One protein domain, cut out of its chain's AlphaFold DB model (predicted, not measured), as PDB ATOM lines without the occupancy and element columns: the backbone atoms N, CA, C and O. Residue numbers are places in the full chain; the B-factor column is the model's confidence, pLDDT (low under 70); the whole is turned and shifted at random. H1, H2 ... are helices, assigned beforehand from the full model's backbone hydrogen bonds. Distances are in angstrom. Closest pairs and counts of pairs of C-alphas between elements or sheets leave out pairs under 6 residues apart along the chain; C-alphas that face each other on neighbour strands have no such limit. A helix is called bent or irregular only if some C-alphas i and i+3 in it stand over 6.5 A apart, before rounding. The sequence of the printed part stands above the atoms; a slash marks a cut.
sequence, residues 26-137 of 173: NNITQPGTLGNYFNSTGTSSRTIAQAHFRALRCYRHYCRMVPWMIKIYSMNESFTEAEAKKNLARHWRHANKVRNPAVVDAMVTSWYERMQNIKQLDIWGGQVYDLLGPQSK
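AT A GLANCE: This is residues 26 to 137 of the 173 residues of the protein "Hypothetical protein" of Euplotes crassus (UniProt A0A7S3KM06). Three long helices run nearly side by side, their centres making a triangle, with H2 and H3 each packed on H1, and the short H4 crosses one end, bridging the start of H2 and the end of H3. A loose loop of residues 26 to 47 precedes H1. The printed part has 112 residues with four named helices, H1 to H4 in chain order, and no named strand: all helix. It is compact, with a radius of gyration of the C-alphas of 14.4 A and spans of 43 by 32 by 20 A.

IN THESE COORDINATES: H1, residues 48 to 72, begins at C-alpha 48 (60.147, 43.651, -21.352), is 35.1 A long and has a kink of 43 degrees near residue 65. H2 is residues 81 to 97, 26.4 A. H3 is residues 101 to 119, 26.9 A. H4, residues 123 to 132, ends at C-alpha 132 (42.073, 26.327, -12.681). H1 is irregular, only just, with C-alphas 64 and 67 7.0 A apart; H2 is irregular, with 94 and 97 7.1 A apart, and H4, with 126 and 129 7.4 A apart.

HOW THE PARTS SIT: H1 and H3 touch, closest at the C-alphas of Ile 48 and Pro 101, 4.9 A, at a shallow tilt of 17 degrees, the same way. H1, with residues 59 to 70 alone, touches H2 in a helical hairpin, closest at the C-alphas of Pro 67 and Glu 81, 6.1 A, at a shallow tilt of 25 degrees, opposite ways. H2 and H3 are apart, only just: their closest C-alphas are 8.3 A apart. H4 touches H2, closest at the C-alphas of Ala 84 and Leu 132, 4.5 A, about perpendicular at 86 degrees. H3, with residues 114 to 119 alone, touches H4, closest at the C-alphas of Ile 118 and Gly 125, 4.1 A, at a steep tilt of 62 degrees, opposite ways. The helix packing is part aligned, part crossed: 2 of these 4 touching pairs are at a shallow tilt. H1 and H4 are close but not clearly touching, with the C-alphas of Met 69 and Val 128 7.9 A apart. Every O i to N i+4 pair is within hydrogen-bond range in H3, against 19 of 21 in H1, 10 of 13 in H2 and 1 of 6 in H4, where 5 of 7 O i to N i+3 pairs are.

THE WHOLE: The two C-alphas farthest apart, of Arg 46 and Glu 77, are 43.1 A apart. The printed part has no cut; the links H2 to H3 and H3 to H4 are tight, and H1 to H2 is short. Mean pLDDT of the printed part is 79.4, with residues 26 to 43, 123 to 126 and 135 to 137 under 70.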
ATOM      1  N   ASN A  26      57.041  55.114 -12.165       58.03
ATOM      2  CA  ASN A  26      57.467  53.733 -12.018       58.03
ATOM      3  C   ASN A  26      56.237  52.816 -12.065       58.03
ATOM      4  O   ASN A  26      55.520  52.641 -11.081       58.03
ATOM      5  N   ASN A  27      56.009  52.223 -13.228       60.53
ATOM      6  CA  ASN A  27      54.902  51.317 -13.479       60.53
ATOM      7  C   ASN A  27      55.070  49.955 -12.775       60.53
ATOM      8  O   ASN A  27      54.129  49.162 -12.725       60.53
ATOM      9  N   ILE A  28      56.265  49.695 -12.230       57.06
ATOM     10  CA  ILE A  28      56.551  48.543 -11.388       57.06
ATOM     11  C   ILE A  28      56.100  48.834  -9.965       57.06
ATOM     12  O   ILE A  28      55.443  47.983  -9.399       57.06
ATOM     13  N   THR A  29      56.392  49.976  -9.342       54.59
ATOM     14  CA  THR A  29      56.108  50.162  -7.899       54.59
ATOM     15  C   THR A  29      54.807  50.881  -7.587       54.59
ATOM     16  O   THR A  29      54.315  50.739  -6.471       54.59
ATOM     17  N   GLN A  30      54.224  51.614  -8.536       55.62
ATOM     18  CA  GLN A  30      52.980  52.324  -8.266       55.62
ATOM     19  C   GLN A  30      51.771  51.379  -8.372       55.62
ATOM     20  O   GLN A  30      51.614  50.702  -9.393       55.62
ATOM     21  N   PRO A  31      50.916  51.298  -7.334       50.06
ATOM     22  CA  PRO A  31      49.566  50.766  -7.481       50.06
ATOM     23  C   PRO A  31      48.806  51.608  -8.520       50.06
ATOM     24  O   PRO A  31      49.113  52.787  -8.698       50.06
ATOM     25  N   GLY A  32      47.843  51.016  -9.233       53.53
ATOM     26  CA  GLY A  32      47.024  51.747 -10.207       53.53
ATOM     27  C   GLY A  32      46.423  53.023  -9.599       53.53
ATOM     28  O   GLY A  32      45.931  53.009  -8.478       53.53
ATOM     29  N   THR A  33      46.501  54.137 -10.328       48.25
ATOM     30  CA  THR A  33      46.195  55.506  -9.866       48.25
ATOM     31  C   THR A  33      44.703  55.867  -9.822       48.25
ATOM     32  O   THR A  33      44.362  57.044  -9.800       48.25
ATOM     33  N   LEU A  34      43.792  54.896  -9.817       40.03
ATOM     34  CA  LEU A  34      42.347  55.124  -9.685       40.03
ATOM     35  C   LEU A  34      41.771  54.096  -8.709       40.03
ATOM     36  O   LEU A  34      42.387  53.052  -8.515       40.03
ATOM     37  N   GLY A  35      40.592  54.371  -8.131       41.94
ATOM     38  CA  GLY A  35      39.911  53.564  -7.094       41.94
ATOM     39  C   GLY A  35      39.753  52.059  -7.377       41.94
ATOM     40  O   GLY A  35      39.396  51.297  -6.485       41.94
ATOM     41  N   ASN A  36      40.122  51.613  -8.576       41.81
ATOM     42  CA  ASN A  36      40.450  50.238  -8.913       41.81
ATOM     43  C   ASN A  36      41.948  49.963  -8.676       41.81
ATOM     44  O   ASN A  36      42.735  49.879  -9.621       41.81
ATOM     45  N   TYR A  37      42.336  49.697  -7.424       45.97
ATOM     46  CA  TYR A  37      43.651  49.143  -7.035       45.97
ATOM     47  C   TYR A  37      43.992  47.786  -7.701       45.97
ATOM     48  O   TYR A  37      45.014  47.166  -7.399       45.97
ATOM     49  N   PHE A  38      43.128  47.310  -8.600       52.19
ATOM     50  CA  PHE A  38      43.154  46.002  -9.233       52.19
ATOM     51  C   PHE A  38      43.378  46.049 -10.746       52.19
ATOM     52  O   PHE A  38      43.460  44.984 -11.335       52.19
ATOM     53  N   ASN A  39      43.516  47.219 -11.378       52.81
ATOM     54  CA  ASN A  39      43.815  47.294 -12.812       52.81
ATOM     55  C   ASN A  39      45.317  47.500 -13.047       52.81
ATOM     56  O   ASN A  39      46.009  48.131 -12.238       52.81
ATOM     57  N   SER A  40      45.835  46.979 -14.167       56.09
ATOM     58  CA  SER A  40      47.184  47.314 -14.634       56.09
ATOM     59  C   SER A  40      47.336  48.834 -14.646       56.09
ATOM     60  O   SER A  40      46.451  49.527 -15.145       56.09
ATOM     61  N   THR A  41      48.426  49.361 -14.084       59.62
ATOM     62  CA  THR A  41      48.711  50.806 -14.086       59.62
ATOM     63  C   THR A  41      48.446  51.387 -15.478       59.62
ATOM     64  O   THR A  41      48.910  50.797 -16.451       59.62
ATOM     65  N   GLY A  42      47.762  52.533 -15.584       60.78
ATOM     66  CA  GLY A  42      47.400  53.145 -16.878       60.78
ATOM     67  C   GLY A  42      48.589  53.539 -17.769       60.78
ATOM     68  O   GLY A  42      48.404  53.991 -18.893       60.78
ATOM     69  N   THR A  43      49.820  53.374 -17.282       68.56
ATOM     70  CA  THR A  43      51.056  53.482 -18.056       68.56
ATOM     71  C   THR A  43      51.401  52.167 -18.756       68.56
ATOM     72  O   THR A  43      51.488  51.114 -18.127       68.56
ATOM     73  N   SER A  44      51.701  52.213 -20.054       73.88
ATOM     74  CA  SER A  44      52.286  51.072 -20.771       73.88
ATOM     75  C   SER A  44      53.735  50.823 -20.332       73.88
ATOM     76  O   SER A  44      54.488  51.764 -20.070       73.88
ATOM     77  N   SER A  45      54.148  49.562 -20.291       80.50
ATOM     78  CA  SER A  45      55.527  49.131 -20.081       80.50
ATOM     79  C   SER A  45      56.402  49.540 -21.260       80.50
ATOM     80  O   SER A  45      56.057  49.321 -22.419       80.50
ATOM     81  N   ARG A  46      57.561  50.138 -20.963       84.06
ATOM     82  CA  ARG A  46      58.547  50.534 -21.984       84.06
ATOM     83  C   ARG A  46      59.520  49.407 -22.308       84.06
ATOM     84  O   ARG A  46      60.025  49.327 -23.420       84.06
ATOM     85  N   THR A  47      59.788  48.541 -21.331       87.75
ATOM     86  CA  THR A  47      60.735  47.427 -21.453       87.75
ATOM     87  C   THR A  47      60.069  46.098 -21.119       87.75
ATOM     88  O   THR A  47      59.094  46.037 -20.366       87.75
ATOM     89  N   ILE A  48      60.632  45.007 -21.643       89.06
ATOM     90  CA  ILE A  48      60.147  43.651 -21.352       89.06
ATOM     91  C   ILE A  48      60.262  43.301 -19.864       89.06
ATOM     92  O   ILE A  48      59.381  42.645 -19.319       89.06
ATOM     93  N   ALA A  49      61.301  43.792 -19.183       88.38
ATOM     94  CA  ALA A  49      61.487  43.573 -17.753       88.38
ATOM     95  C   ALA A  49      60.335  44.181 -16.938       88.38
ATOM     96  O   ALA A  49      59.777  43.513 -16.069       88.38
ATOM     97  N   GLN A  50      59.926  45.415 -17.259       83.50
ATOM     98  CA  GLN A  50      58.772  46.064 -16.623       83.50
ATOM     99  C   GLN A  50      57.486  45.258 -16.836       83.50
ATOM    100  O   GLN A  50      56.772  44.976 -15.870       83.50
ATOM    101  N   ALA A  51      57.233  44.833 -18.075       86.31
ATOM    102  CA  ALA A  51      56.058  44.035 -18.412       86.31
ATOM    103  C   ALA A  51      56.057  42.686 -17.667       86.31
ATOM    104  O   ALA A  51      55.039  42.266 -17.116       86.31
ATOM    105  N   HIS A  52      57.220  42.041 -17.554       87.25
ATOM    106  CA  HIS A  52      57.379  40.784 -16.829       87.25
ATOM    107  C   HIS A  52      57.124  40.940 -15.322       87.25
ATOM    108  O   HIS A  52      56.393  40.143 -14.734       87.25
ATOM    109  N   PHE A  53      57.656  41.986 -14.677       87.12
ATOM    110  CA  PHE A  53      57.364  42.254 -13.262       87.12
ATOM    111  C   PHE A  53      55.879  42.525 -13.013       87.12
ATOM    112  O   PHE A  53      55.328  42.086 -11.999       87.12
ATOM    113  N   ARG A  54      55.211  43.200 -13.952       84.88
ATOM    114  CA  ARG A  54      53.767  43.424 -13.895       84.88
ATOM    115  C   ARG A  54      52.984  42.116 -14.024       84.88
ATOM    116  O   ARG A  54      52.092  41.863 -13.213       84.88
ATOM    117  N   ALA A  55      53.362  41.257 -14.966       88.06
ATOM    118  CA  ALA A  55      52.768  39.932 -15.121       88.06
ATOM    119  C   ALA A  55      52.961  39.069 -13.865       88.06
ATOM    120  O   ALA A  55      52.008  38.455 -13.392       88.06
ATOM    121  N   LEU A  56      54.148  39.094 -13.251       89.06
ATOM    122  CA  LEU A  56      54.413  38.394 -11.990       89.06
ATOM    123  C   LEU A  56      53.543  38.897 -10.833       89.06
ATOM    124  O   LEU A  56      53.106  38.100 -10.000       89.06
ATOM    125  N   ARG A  57      53.283  40.207 -10.753       87.06
ATOM    126  CA  ARG A  57      52.364  40.761  -9.748       87.06
ATOM    127  C   ARG A  57      50.946  40.245  -9.959       87.06
ATOM    128  O   ARG A  57      50.335  39.803  -8.987       87.06
ATOM    129  N   CYS A  58      50.459  40.294 -11.197       86.62
ATOM    130  CA  CYS A  58      49.140  39.783 -11.555       86.62
ATOM    131  C   CYS A  58      49.021  38.297 -11.186       86.62
ATOM    132  O   CYS A  58      48.123  37.926 -10.436       86.62
ATOM    133  N   TYR A  59      50.011  37.480 -11.562       90.94
ATOM    134  CA  TYR A  59      50.077  36.059 -11.216       90.94
ATOM    135  C   TYR A  59      50.012  35.808  -9.704       90.94
ATOM    136  O   TYR A  59      49.178  35.039  -9.233       90.94
ATOM    137  N   ARG A  60      50.851  36.491  -8.909       90.75
ATOM    138  CA  ARG A  60      50.853  36.346  -7.440       90.75
ATOM    139  C   ARG A  60      49.508  36.719  -6.828       90.75
ATOM    140  O   ARG A  60      49.090  36.108  -5.850       90.75
ATOM    141  N   HIS A  61      48.862  37.741  -7.373       87.94
ATOM    142  CA  HIS A  61      47.545  38.172  -6.927       87.94
ATOM    143  C   HIS A  61      46.479  37.115  -7.241       87.94
ATOM    144  O   HIS A  61      45.733  36.715  -6.350       87.94
ATOM    145  N   TYR A  62      46.520  36.552  -8.446       89.94
ATOM    146  CA  TYR A  62      45.668  35.442  -8.861       89.94
ATOM    147  C   TYR A  62      45.848  34.209  -7.961       89.94
ATOM    148  O   TYR A  62      44.874  33.666  -7.448       89.94
ATOM    149  N   CYS A  63      47.093  33.817  -7.660       91.88
ATOM    150  CA  CYS A  63      47.391  32.696  -6.764       91.88
ATOM    151  C   CYS A  63      46.814  32.865  -5.351       91.88
ATOM    152  O   CYS A  63      46.451  31.864  -4.731       91.88
ATOM    153  N   ARG A  64      46.740  34.098  -4.827       91.88
ATOM    154  CA  ARG A  64      46.110  34.378  -3.524       91.88
ATOM    155  C   ARG A  64      44.590  34.267  -3.579       91.88
ATOM    156  O   ARG A  64      43.982  33.949  -2.567       91.88
ATOM    157  N   MET A  65      43.992  34.505  -4.743       89.75
ATOM    158  CA  MET A  65      42.552  34.369  -4.947       89.75
ATOM    159  C   MET A  65      42.091  32.931  -5.186       89.75
ATOM    160  O   MET A  65      40.918  32.650  -4.969       89.75
ATOM    161  N   VAL A  66      42.975  32.022  -5.615       91.81
ATOM    162  CA  VAL A  66      42.609  30.625  -5.935       91.81
ATOM    163  C   VAL A  66      41.784  29.933  -4.839       91.81
ATOM    164  O   VAL A  66      40.735  29.397  -5.187       91.81
ATOM    165  N   PRO A  67      42.161  29.977  -3.545       91.56
ATOM    166  CA  PRO A  67      41.375  29.345  -2.479       91.56
ATOM    167  C   PRO A  67      39.930  29.859  -2.418       91.56
ATOM    168  O   PRO A  67      38.975  29.094  -2.311       91.56
ATOM    169  N   TRP A  68      39.764  31.178  -2.548       90.38
ATOM    170  CA  TRP A  68      38.452  31.818  -2.546       90.38
ATOM    171  C   TRP A  68      37.622  31.420  -3.777       90.38
ATOM    172  O   TRP A  68      36.446  31.096  -3.629       90.38
ATOM    173  N   MET A  69      38.238  31.363  -4.963       89.31
ATOM    174  CA  MET A  69      37.563  30.941  -6.199       89.31
ATOM    175  C   MET A  69      37.076  29.488  -6.122       89.31
ATOM    176  O   MET A  69      35.936  29.202  -6.467       89.31
ATOM    177  N   ILE A  70      37.903  28.569  -5.624       88.94
ATOM    178  CA  ILE A  70      37.515  27.156  -5.498       88.94
ATOM    179  C   ILE A  70      36.325  27.009  -4.547       88.94
ATOM    180  O   ILE A  70      35.390  26.268  -4.843       88.94
ATOM    181  N   LYS A  71      36.328  27.756  -3.435       88.75
ATOM    182  CA  LYS A  71      35.239  27.723  -2.457       88.75
ATOM    183  C   LYS A  71      33.930  28.279  -3.019       88.75
ATOM    184  O   LYS A  71      32.885  27.694  -2.761       88.75
ATOM    185  N   ILE A  72      33.971  29.395  -3.749       88.44
ATOM    186  CA  ILE A  72      32.747  30.072  -4.203       88.44
ATOM    187  C   ILE A  72      32.059  29.352  -5.366       88.44
ATOM    188  O   ILE A  72      30.837  29.366  -5.451       88.44
ATOM    189  N   TYR A  73      32.835  28.677  -6.215       85.06
ATOM    190  CA  TYR A  73      32.319  27.870  -7.323       85.06
ATOM    191  C   TYR A  73      32.198  26.378  -6.982       85.06
ATOM    192  O   TYR A  73      32.015  25.562  -7.883       85.06
ATOM    193  N   SER A  74      32.331  26.008  -5.704       84.69
ATOM    194  CA  SER A  74      32.230  24.621  -5.228       84.69
ATOM    195  C   SER A  74      33.122  23.627  -5.994       84.69
ATOM    196  O   SER A  74      32.756  22.475  -6.187       84.69
ATOM    197  N   MET A  75      34.326  24.044  -6.405       82.88
ATOM    198  CA  MET A  75      35.246  23.217  -7.212       82.88
ATOM    199  C   MET A  75      36.102  22.254  -6.371       82.88
ATOM    200  O   MET A  75      37.009  21.609  -6.898       82.88
ATOM    201  N   ASN A  76      35.839  22.162  -5.063       83.25
ATOM    202  CA  ASN A  76      36.625  21.360  -4.115       83.25
ATOM    203  C   ASN A  76      36.656  19.865  -4.473       83.25
ATOM    204  O   ASN A  76      37.615  19.180  -4.134       83.25
ATOM    205  N   GLU A  77      35.620  19.369  -5.152       80.44
ATOM    206  CA  GLU A  77      35.519  17.970  -5.581       80.44
ATOM    207  C   GLU A  77      36.369  17.672  -6.822       80.44
ATOM    208  O   GLU A  77      36.814  16.546  -7.020       80.44
ATOM    209  N   SER A  78      36.608  18.683  -7.664       77.06
ATOM    210  CA  SER A  78      37.281  18.505  -8.954       77.06
ATOM    211  C   SER A  78      38.802  18.584  -8.852       77.06
ATOM    212  O   SER A  78      39.504  17.857  -9.555       77.06
ATOM    213  N   PHE A  79      39.342  19.487  -8.029       80.50
ATOM    214  CA  PHE A  79      40.790  19.643  -7.883       80.50
ATOM    215  C   PHE A  79      41.178  20.351  -6.587       80.50
ATOM    216  O   PHE A  79      40.466  21.202  -6.055       80.50
ATOM    217  N   THR A  80      42.383  20.041  -6.108       88.62
ATOM    218  CA  THR A  80      42.959  20.694  -4.927       88.62
ATOM    219  C   THR A  80      43.500  22.089  -5.254       88.62
ATOM    220  O   THR A  80      43.924  22.373  -6.379       88.62
ATOM    221  N   GLU A  81      43.593  22.973  -4.254       90.06
ATOM    222  CA  GLU A  81      44.162  24.318  -4.449       90.06
ATOM    223  C   GLU A  81      45.590  24.296  -5.013       90.06
ATOM    224  O   GLU A  81      45.990  25.168  -5.791       90.06
ATOM    225  N   ALA A  82      46.385  23.309  -4.595       89.94
ATOM    226  CA  ALA A  82      47.754  23.138  -5.056       89.94
ATOM    227  C   ALA A  82      47.803  22.776  -6.547       89.94
ATOM    228  O   ALA A  82      48.680  23.252  -7.270       89.94
ATOM    229  N   GLU A  83      46.863  21.958  -7.020       88.25
ATOM    230  CA  GLU A  83      46.734  21.598  -8.431       88.25
ATOM    231  C   GLU A  83      46.239  22.771  -9.267       88.25
ATOM    232  O   GLU A  83      46.855  23.075 -10.287       88.25
ATOM    233  N   ALA A  84      45.239  23.508  -8.787       89.81
ATOM    234  CA  ALA A  84      44.758  24.721  -9.444       89.81
ATOM    235  C   ALA A  84      45.881  25.752  -9.644       89.81
ATOM    236  O   ALA A  84      46.064  26.289 -10.736       89.81
ATOM    237  N   LYS A  85      46.710  25.983  -8.614       91.69
ATOM    238  CA  LYS A  85      47.885  26.869  -8.717       91.69
ATOM    239  C   LYS A  85      48.912  26.349  -9.732       91.69
ATOM    240  O   LYS A  85      49.525  27.151 -10.436       91.69
ATOM    241  N   LYS A  86      49.100  25.028  -9.841       90.50
ATOM    242  CA  LYS A  86      49.984  24.419 -10.852       90.50
ATOM    243  C   LYS A  86      49.429  24.594 -12.267       90.50
ATOM    244  O   LYS A  86      50.207  24.921 -13.162       90.50
ATOM    245  N   ASN A  87      48.127  24.406 -12.469       89.06
ATOM    246  CA  ASN A  87      47.474  24.581 -13.768       89.06
ATOM    247  C   ASN A  87      47.527  26.050 -14.209       89.06
ATOM    248  O   ASN A  87      48.012  26.349 -15.300       89.06
ATOM    249  N   LEU A  88      47.214  26.980 -13.304       90.38
ATOM    250  CA  LEU A  88      47.378  28.416 -13.524       90.38
ATOM    251  C   LEU A  88      48.818  28.784 -13.933       90.38
ATOM    252  O   LEU A  88      49.036  29.552 -14.871       90.38
ATOM    253  N   ALA A  89      49.825  28.205 -13.269       90.75
ATOM    254  CA  ALA A  89      51.227  28.418 -13.626       90.75
ATOM    255  C   ALA A  89      51.560  27.931 -15.047       90.75
ATOM    256  O   ALA A  89      52.413  28.524 -15.711       90.75
ATOM    257  N   ARG A  90      50.911  26.863 -15.532       88.81
ATOM    258  CA  ARG A  90      51.092  26.376 -16.907       88.81
ATOM    259  C   ARG A  90      50.545  27.373 -17.914       88.81
ATOM    260  O   ARG A  90      51.302  27.755 -18.803       88.81
ATOM    261  N   HIS A  91      49.321  27.878 -17.723       86.00
ATOM    262  CA  HIS A  91      48.760  28.953 -18.558       86.00
ATOM    263  C   HIS A  91      49.727  30.136 -18.677       86.00
ATOM    264  O   HIS A  91      50.017  30.602 -19.778       86.00
ATOM    265  N   TRP A  92      50.317  30.554 -17.555       88.00
ATOM    266  CA  TRP A  92      51.284  31.652 -17.545       88.00
ATOM    267  C   TRP A  92      52.575  31.336 -18.308       88.00
ATOM    268  O   TRP A  92      53.117  32.182 -19.019       88.00
ATOM    269  N   ARG A  93      53.080  30.104 -18.182       88.75
ATOM    270  CA  ARG A  93      54.294  29.655 -18.881       88.75
ATOM    271  C   ARG A  93      54.084  29.507 -20.386       88.75
ATOM    272  O   ARG A  93      55.034  29.751 -21.126       88.75
ATOM    273  N   HIS A  94      52.875  29.178 -20.848       85.25
ATOM    274  CA  HIS A  94      52.569  29.144 -22.284       85.25
ATOM    275  C   HIS A  94      52.780  30.514 -22.945       85.25
ATOM    276  O   HIS A  94      53.322  30.586 -24.047       85.25
ATOM    277  N   ALA A  95      52.467  31.602 -22.236       82.69
ATOM    278  CA  ALA A  95      52.672  32.969 -22.714       82.69
ATOM    279  C   ALA A  95      54.124  33.485 -22.590       82.69
ATOM    280  O   ALA A  95      54.439  34.569 -23.077       82.69
ATOM    281  N   ASN A  96      55.054  32.719 -22.003       84.88
ATOM    282  CA  ASN A  96      56.435  33.165 -21.743       84.88
ATOM    283  C   ASN A  96      57.284  33.384 -23.020       84.88
ATOM    284  O   ASN A  96      58.377  33.953 -22.981       84.88
ATOM    285  N   LYS A  97      56.797  32.920 -24.175       88.38
ATOM    286  CA  LYS A  97      57.460  33.107 -25.476       88.38
ATOM    287  C   LYS A  97      57.272  34.520 -26.041       88.38
ATOM    288  O   LYS A  97      58.006  34.910 -26.944       88.38
ATOM    289  N   VAL A  98      56.323  35.296 -25.515       88.50
ATOM    290  CA  VAL A  98      56.028  36.648 -26.002       88.50
ATOM    291  C   VAL A  98      57.169  37.603 -25.636       88.50
ATOM    292  O   VAL A  98      57.575  37.704 -24.478       88.50
ATOM    293  N   ARG A  99      57.704  38.311 -26.639       90.12
ATOM    294  CA  ARG A  99      58.790  39.300 -26.472       90.12
ATOM    295  C   ARG A  99      58.334  40.752 -26.584       90.12
ATOM    296  O   ARG A  99      59.061  41.647 -26.166       90.12
ATOM    297  N   ASN A 100      57.136  40.991 -27.111       90.56
ATOM    298  CA  ASN A 100      56.589  42.336 -27.243       90.56
ATOM    299  C   ASN A 100      55.990  42.807 -25.896       90.56
ATOM    300  O   ASN A 100      55.015  42.203 -25.439       90.56
ATOM    301  N   PRO A 101      56.520  43.877 -25.266       88.88
ATOM    302  CA  PRO A 101      56.031  44.358 -23.972       88.88
ATOM    303  C   PRO A 101      54.571  44.827 -24.013       88.88
ATOM    304  O   PRO A 101      53.854  44.623 -23.038       88.88
ATOM    305  N   ALA A 102      54.100  45.376 -25.137       86.81
ATOM    306  CA  ALA A 102      52.712  45.819 -25.277       86.81
ATOM    307  C   ALA A 102      51.728  44.638 -25.266       86.81
ATOM    308  O   ALA A 102      50.651  44.732 -24.686       86.81
ATOM    309  N   VAL A 103      52.119  43.504 -25.856       90.00
ATOM    310  CA  VAL A 103      51.306  42.277 -25.849       90.00
ATOM    311  C   VAL A 103      51.240  41.688 -24.440       90.00
ATOM    312  O   VAL A 103      50.175  41.265 -23.999       90.00
ATOM    313  N   VAL A 104      52.358  41.699 -23.708       88.75
ATOM    314  CA  VAL A 104      52.383  41.255 -22.304       88.75
ATOM    315  C   VAL A 104      51.503  42.152 -21.434       88.75
ATOM    316  O   VAL A 104      50.772  41.644 -20.591       88.75
ATOM    317  N   ASP A 105      51.526  43.467 -21.647       86.19
ATOM    318  CA  ASP A 105      50.648  44.389 -20.927       86.19
ATOM    319  C   ASP A 105      49.171  44.138 -21.221       86.19
ATOM    320  O   ASP A 105      48.397  44.019 -20.276       86.19
ATOM    321  N   ALA A 106      48.795  43.999 -22.496       85.25
ATOM    322  CA  ALA A 106      47.422  43.695 -22.892       85.25
ATOM    323  C   ALA A 106      46.936  42.379 -22.268       85.25
ATOM    324  O   ALA A 106      45.836  42.316 -21.724       85.25
ATOM    325  N   MET A 107      47.796  41.355 -22.257       87.12
ATOM    326  CA  MET A 107      47.529  40.094 -21.571       87.12
ATOM    327  C   MET A 107      47.284  40.320 -20.070       87.12
ATOM    328  O   MET A 107      46.338  39.783 -19.500       87.12
ATOM    329  N   VAL A 108      48.119  41.113 -19.397       86.88
ATOM    330  CA  VAL A 108      47.927  41.410 -17.970       86.88
ATOM    331  C   VAL A 108      46.619  42.161 -17.719       86.88
ATOM    332  O   VAL A 108      45.933  41.852 -16.747       86.88
ATOM    333  N   THR A 109      46.249  43.105 -18.585       83.81
ATOM    334  CA  THR A 109      44.959  43.799 -18.511       83.81
ATOM    335  C   THR A 109      43.797  42.813 -18.629       83.81
ATOM    336  O   THR A 109      42.953  42.795 -17.735       83.81
ATOM    337  N   SER A 110      43.813  41.907 -19.616       84.62
ATOM    338  CA  SER A 110      42.750  40.902 -19.769       84.62
ATOM    339  C   SER A 110      42.643  39.960 -18.565       84.62
ATOM    340  O   SER A 110      41.547  39.585 -18.158       84.62
ATOM    341  N   TRP A 111      43.771  39.597 -17.938       85.88
ATOM    342  CA  TRP A 111      43.755  38.784 -16.714       85.88
ATOM    343  C   TRP A 111      43.128  39.521 -15.529       85.88
ATOM    344  O   TRP A 111      42.404  38.907 -14.743       85.88
ATOM    345  N   TYR A 112      43.400  40.820 -15.390       85.38
ATOM    346  CA  TYR A 112      42.817  41.643 -14.334       85.38
ATOM    347  C   TYR A 112      41.318  41.872 -14.532       85.38
ATOM    348  O   TYR A 112      40.565  41.721 -13.573       85.38
ATOM    349  N   GLU A 113      40.883  42.159 -15.759       81.50
ATOM    350  CA  GLU A 113      39.462  42.265 -16.115       81.50
ATOM    351  C   GLU A 113      38.729  40.964 -15.804       81.50
ATOM    352  O   GLU A 113      37.747  40.950 -15.066       81.50
ATOM    353  N   ARG A 114      39.279  39.839 -16.264       83.31
ATOM    354  CA  ARG A 114      38.713  38.521 -15.991       83.31
ATOM    355  C   ARG A 114      38.597  38.241 -14.496       83.31
ATOM    356  O   ARG A 114      37.572  37.763 -14.022       83.31
ATOM    357  N   MET A 115      39.650  38.532 -13.742       83.69
ATOM    358  CA  MET A 115      39.644  38.372 -12.293       83.69
ATOM    359  C   MET A 115      38.592  39.262 -11.620       83.69
ATOM    360  O   MET A 115      37.988  38.845 -10.636       83.69
ATOM    361  N   GLN A 116      38.369  40.472 -12.129       83.06
ATOM    362  CA  GLN A 116      37.339  41.365 -11.617       83.06
ATOM    363  C   GLN A 116      35.935  40.808 -11.874       83.06
ATOM    364  O   GLN A 116      35.125  40.794 -10.949       83.06
ATOM    365  N   ASN A 117      35.685  40.259 -13.062       84.19
ATOM    366  CA  ASN A 117      34.415  39.600 -13.384       84.19
ATOM    367  C   ASN A 117      34.158  38.411 -12.444       84.19
ATOM    368  O   ASN A 117      33.063  38.248 -11.914       84.19
ATOM    369  N   ILE A 118      35.204  37.632 -12.148       84.38
ATOM    370  CA  ILE A 118      35.141  36.530 -11.180       84.38
ATOM    371  C   ILE A 118      34.808  37.039  -9.768       84.38
ATOM    372  O   ILE A 118      33.963  36.466  -9.086       84.38
ATOM    373  N   LYS A 119      35.424  38.142  -9.321       82.94
ATOM    374  CA  LYS A 119      35.104  38.762  -8.019       82.94
ATOM    375  C   LYS A 119      33.660  39.224  -7.914       82.94
ATOM    376  O   LYS A 119      33.075  39.138  -6.841       82.94
ATOM    377  N   GLN A 120      33.126  39.754  -9.007       84.88
ATOM    378  CA  GLN A 120      31.763  40.266  -9.079       84.88
ATOM    379  C   GLN A 120      30.721  39.156  -9.231       84.88
ATOM    380  O   GLN A 120      29.535  39.466  -9.270       84.88
ATOM    381  N   LEU A 121      31.149  37.885  -9.277       81.56
ATOM    382  CA  LEU A 121      30.281  36.732  -9.523       81.56
ATOM    383  C   LEU A 121      29.473  36.880 -10.817       81.56
ATOM    384  O   LEU A 121      28.339  36.419 -10.914       81.56
ATOM    385  N   ASP A 122      30.072  37.534 -11.810       80.00
ATOM    386  CA  ASP A 122      29.467  37.722 -13.119       80.00
ATOM    387  C   ASP A 122      29.283  36.367 -13.829       80.00
ATOM    388  O   ASP A 122      30.020  35.407 -13.575       80.00
ATOM    389  N   ILE A 123      28.328  36.283 -14.758       66.62
ATOM    390  CA  ILE A 123      28.011  35.070 -15.530       66.62
ATOM    391  C   ILE A 123      29.229  34.544 -16.303       66.62
ATOM    392  O   ILE A 123      29.440  33.336 -16.408       66.62
ATOM    393  N   TRP A 124      30.099  35.446 -16.762       63.25
ATOM    394  CA  TRP A 124      31.361  35.110 -17.424       63.25
ATOM    395  C   TRP A 124      32.457  34.687 -16.436       63.25
ATOM    396  O   TRP A 124      33.430  34.034 -16.816       63.25
ATOM    397  N   GLY A 125      32.285  34.996 -15.146       59.09
ATOM    398  CA  GLY A 125      33.111  34.488 -14.055       59.09
ATOM    399  C   GLY A 125      32.983  32.974 -13.868       59.09
ATOM    400  O   GLY A 125      33.923  32.343 -13.401       59.09
ATOM    401  N   GLY A 126      31.887  32.351 -14.316       61.12
ATOM    402  CA  GLY A 126      31.716  30.891 -14.284       61.12
ATOM    403  C   GLY A 126      32.734  30.113 -15.132       61.12
ATOM    404  O   GLY A 126      32.972  28.932 -14.889       61.12
ATOM    405  N   GLN A 127      33.414  30.772 -16.079       70.12
ATOM    406  CA  GLN A 127      34.436  30.135 -16.913       70.12
ATOM    407  C   GLN A 127      35.747  29.829 -16.167       70.12
ATOM    408  O   GLN A 127      36.686  29.382 -16.800       70.12
ATOM    409  N   VAL A 128      35.846  30.021 -14.845       79.44
ATOM    410  CA  VAL A 128      37.051  29.757 -14.015       79.44
ATOM    411  C   VAL A 128      37.640  28.349 -14.184       79.44
ATOM    412  O   VAL A 128      38.845  28.156 -13.992       79.44
ATOM    413  N   TYR A 129      36.817  27.371 -14.563       80.00
ATOM    414  CA  TYR A 129      37.265  26.006 -14.835       80.00
ATOM    415  C   TYR A 129      38.298  25.917 -15.963       80.00
ATOM    416  O   TYR A 129      39.171  25.060 -15.891       80.00
ATOM    417  N   ASP A 130      38.259  26.799 -16.963       81.56
ATOM    418  CA  ASP A 130      39.237  26.779 -18.060       81.56
ATOM    419  C   ASP A 130      40.669  27.123 -17.608       81.56
ATOM    420  O   ASP A 130      41.629  26.835 -18.316       81.56
ATOM    421  N   LEU A 131      40.795  27.749 -16.434       84.25
ATOM    422  CA  LEU A 131      42.018  28.340 -15.923       84.25
ATOM    423  C   LEU A 131      42.589  27.548 -14.753       84.25
ATOM    424  O   LEU A 131      43.806  27.400 -14.614       84.25
ATOM    425  N   LEU A 132      41.704  27.110 -13.858       87.00
ATOM    426  CA  LEU A 132      42.073  26.327 -12.681       87.00
ATOM    427  C   LEU A 132      42.004  24.828 -12.959       87.00
ATOM    428  O   LEU A 132      42.749  24.052 -12.350       87.00
ATOM    429  N   GLY A 133      41.128  24.431 -13.880       82.44
ATOM    430  CA  GLY A 133      40.873  23.045 -14.200       82.44
ATOM    431  C   GLY A 133      42.065  22.336 -14.844       82.44
ATOM    432  O   GLY A 133      43.041  22.957 -15.284       82.44
ATOM    433  N   PRO A 134      42.020  20.999 -14.853       76.25
ATOM    434  CA  PRO A 134      43.010  20.182 -15.533       76.25
ATOM    435  C   PRO A 134      43.051  20.492 -17.038       76.25
ATOM    436  O   PRO A 134      42.025  20.561 -17.699       76.25
ATOM    437  N   GLN A 135      44.251  20.677 -17.594       69.44
ATOM    438  CA  GLN A 135      44.428  21.038 -19.009       69.44
ATOM    439  C   GLN A 135      44.535  19.827 -19.935       69.44
ATOM    440  O   GLN A 135      44.291  19.946 -21.134       69.44
ATOM    441  N   SER A 136      44.957  18.676 -19.406       64.88
ATOM    442  CA  SER A 136      45.047  17.439 -20.179       64.88
ATOM    443  C   SER A 136      43.996  16.439 -19.733       64.88
ATOM    444  O   SER A 136      43.589  16.399 -18.568       64.88
ATOM    445  N   LYS A 137      43.585  15.588 -20.676       59.16
ATOM    446  CA  LYS A 137      42.659  14.490 -20.406       59.16
ATOM    447  C   LYS A 137      43.204  13.569 -19.310       59.16
ATOM    448  O   LYS A 137      42.425  13.113 -18.486       59.16
TER     449      LYS A 137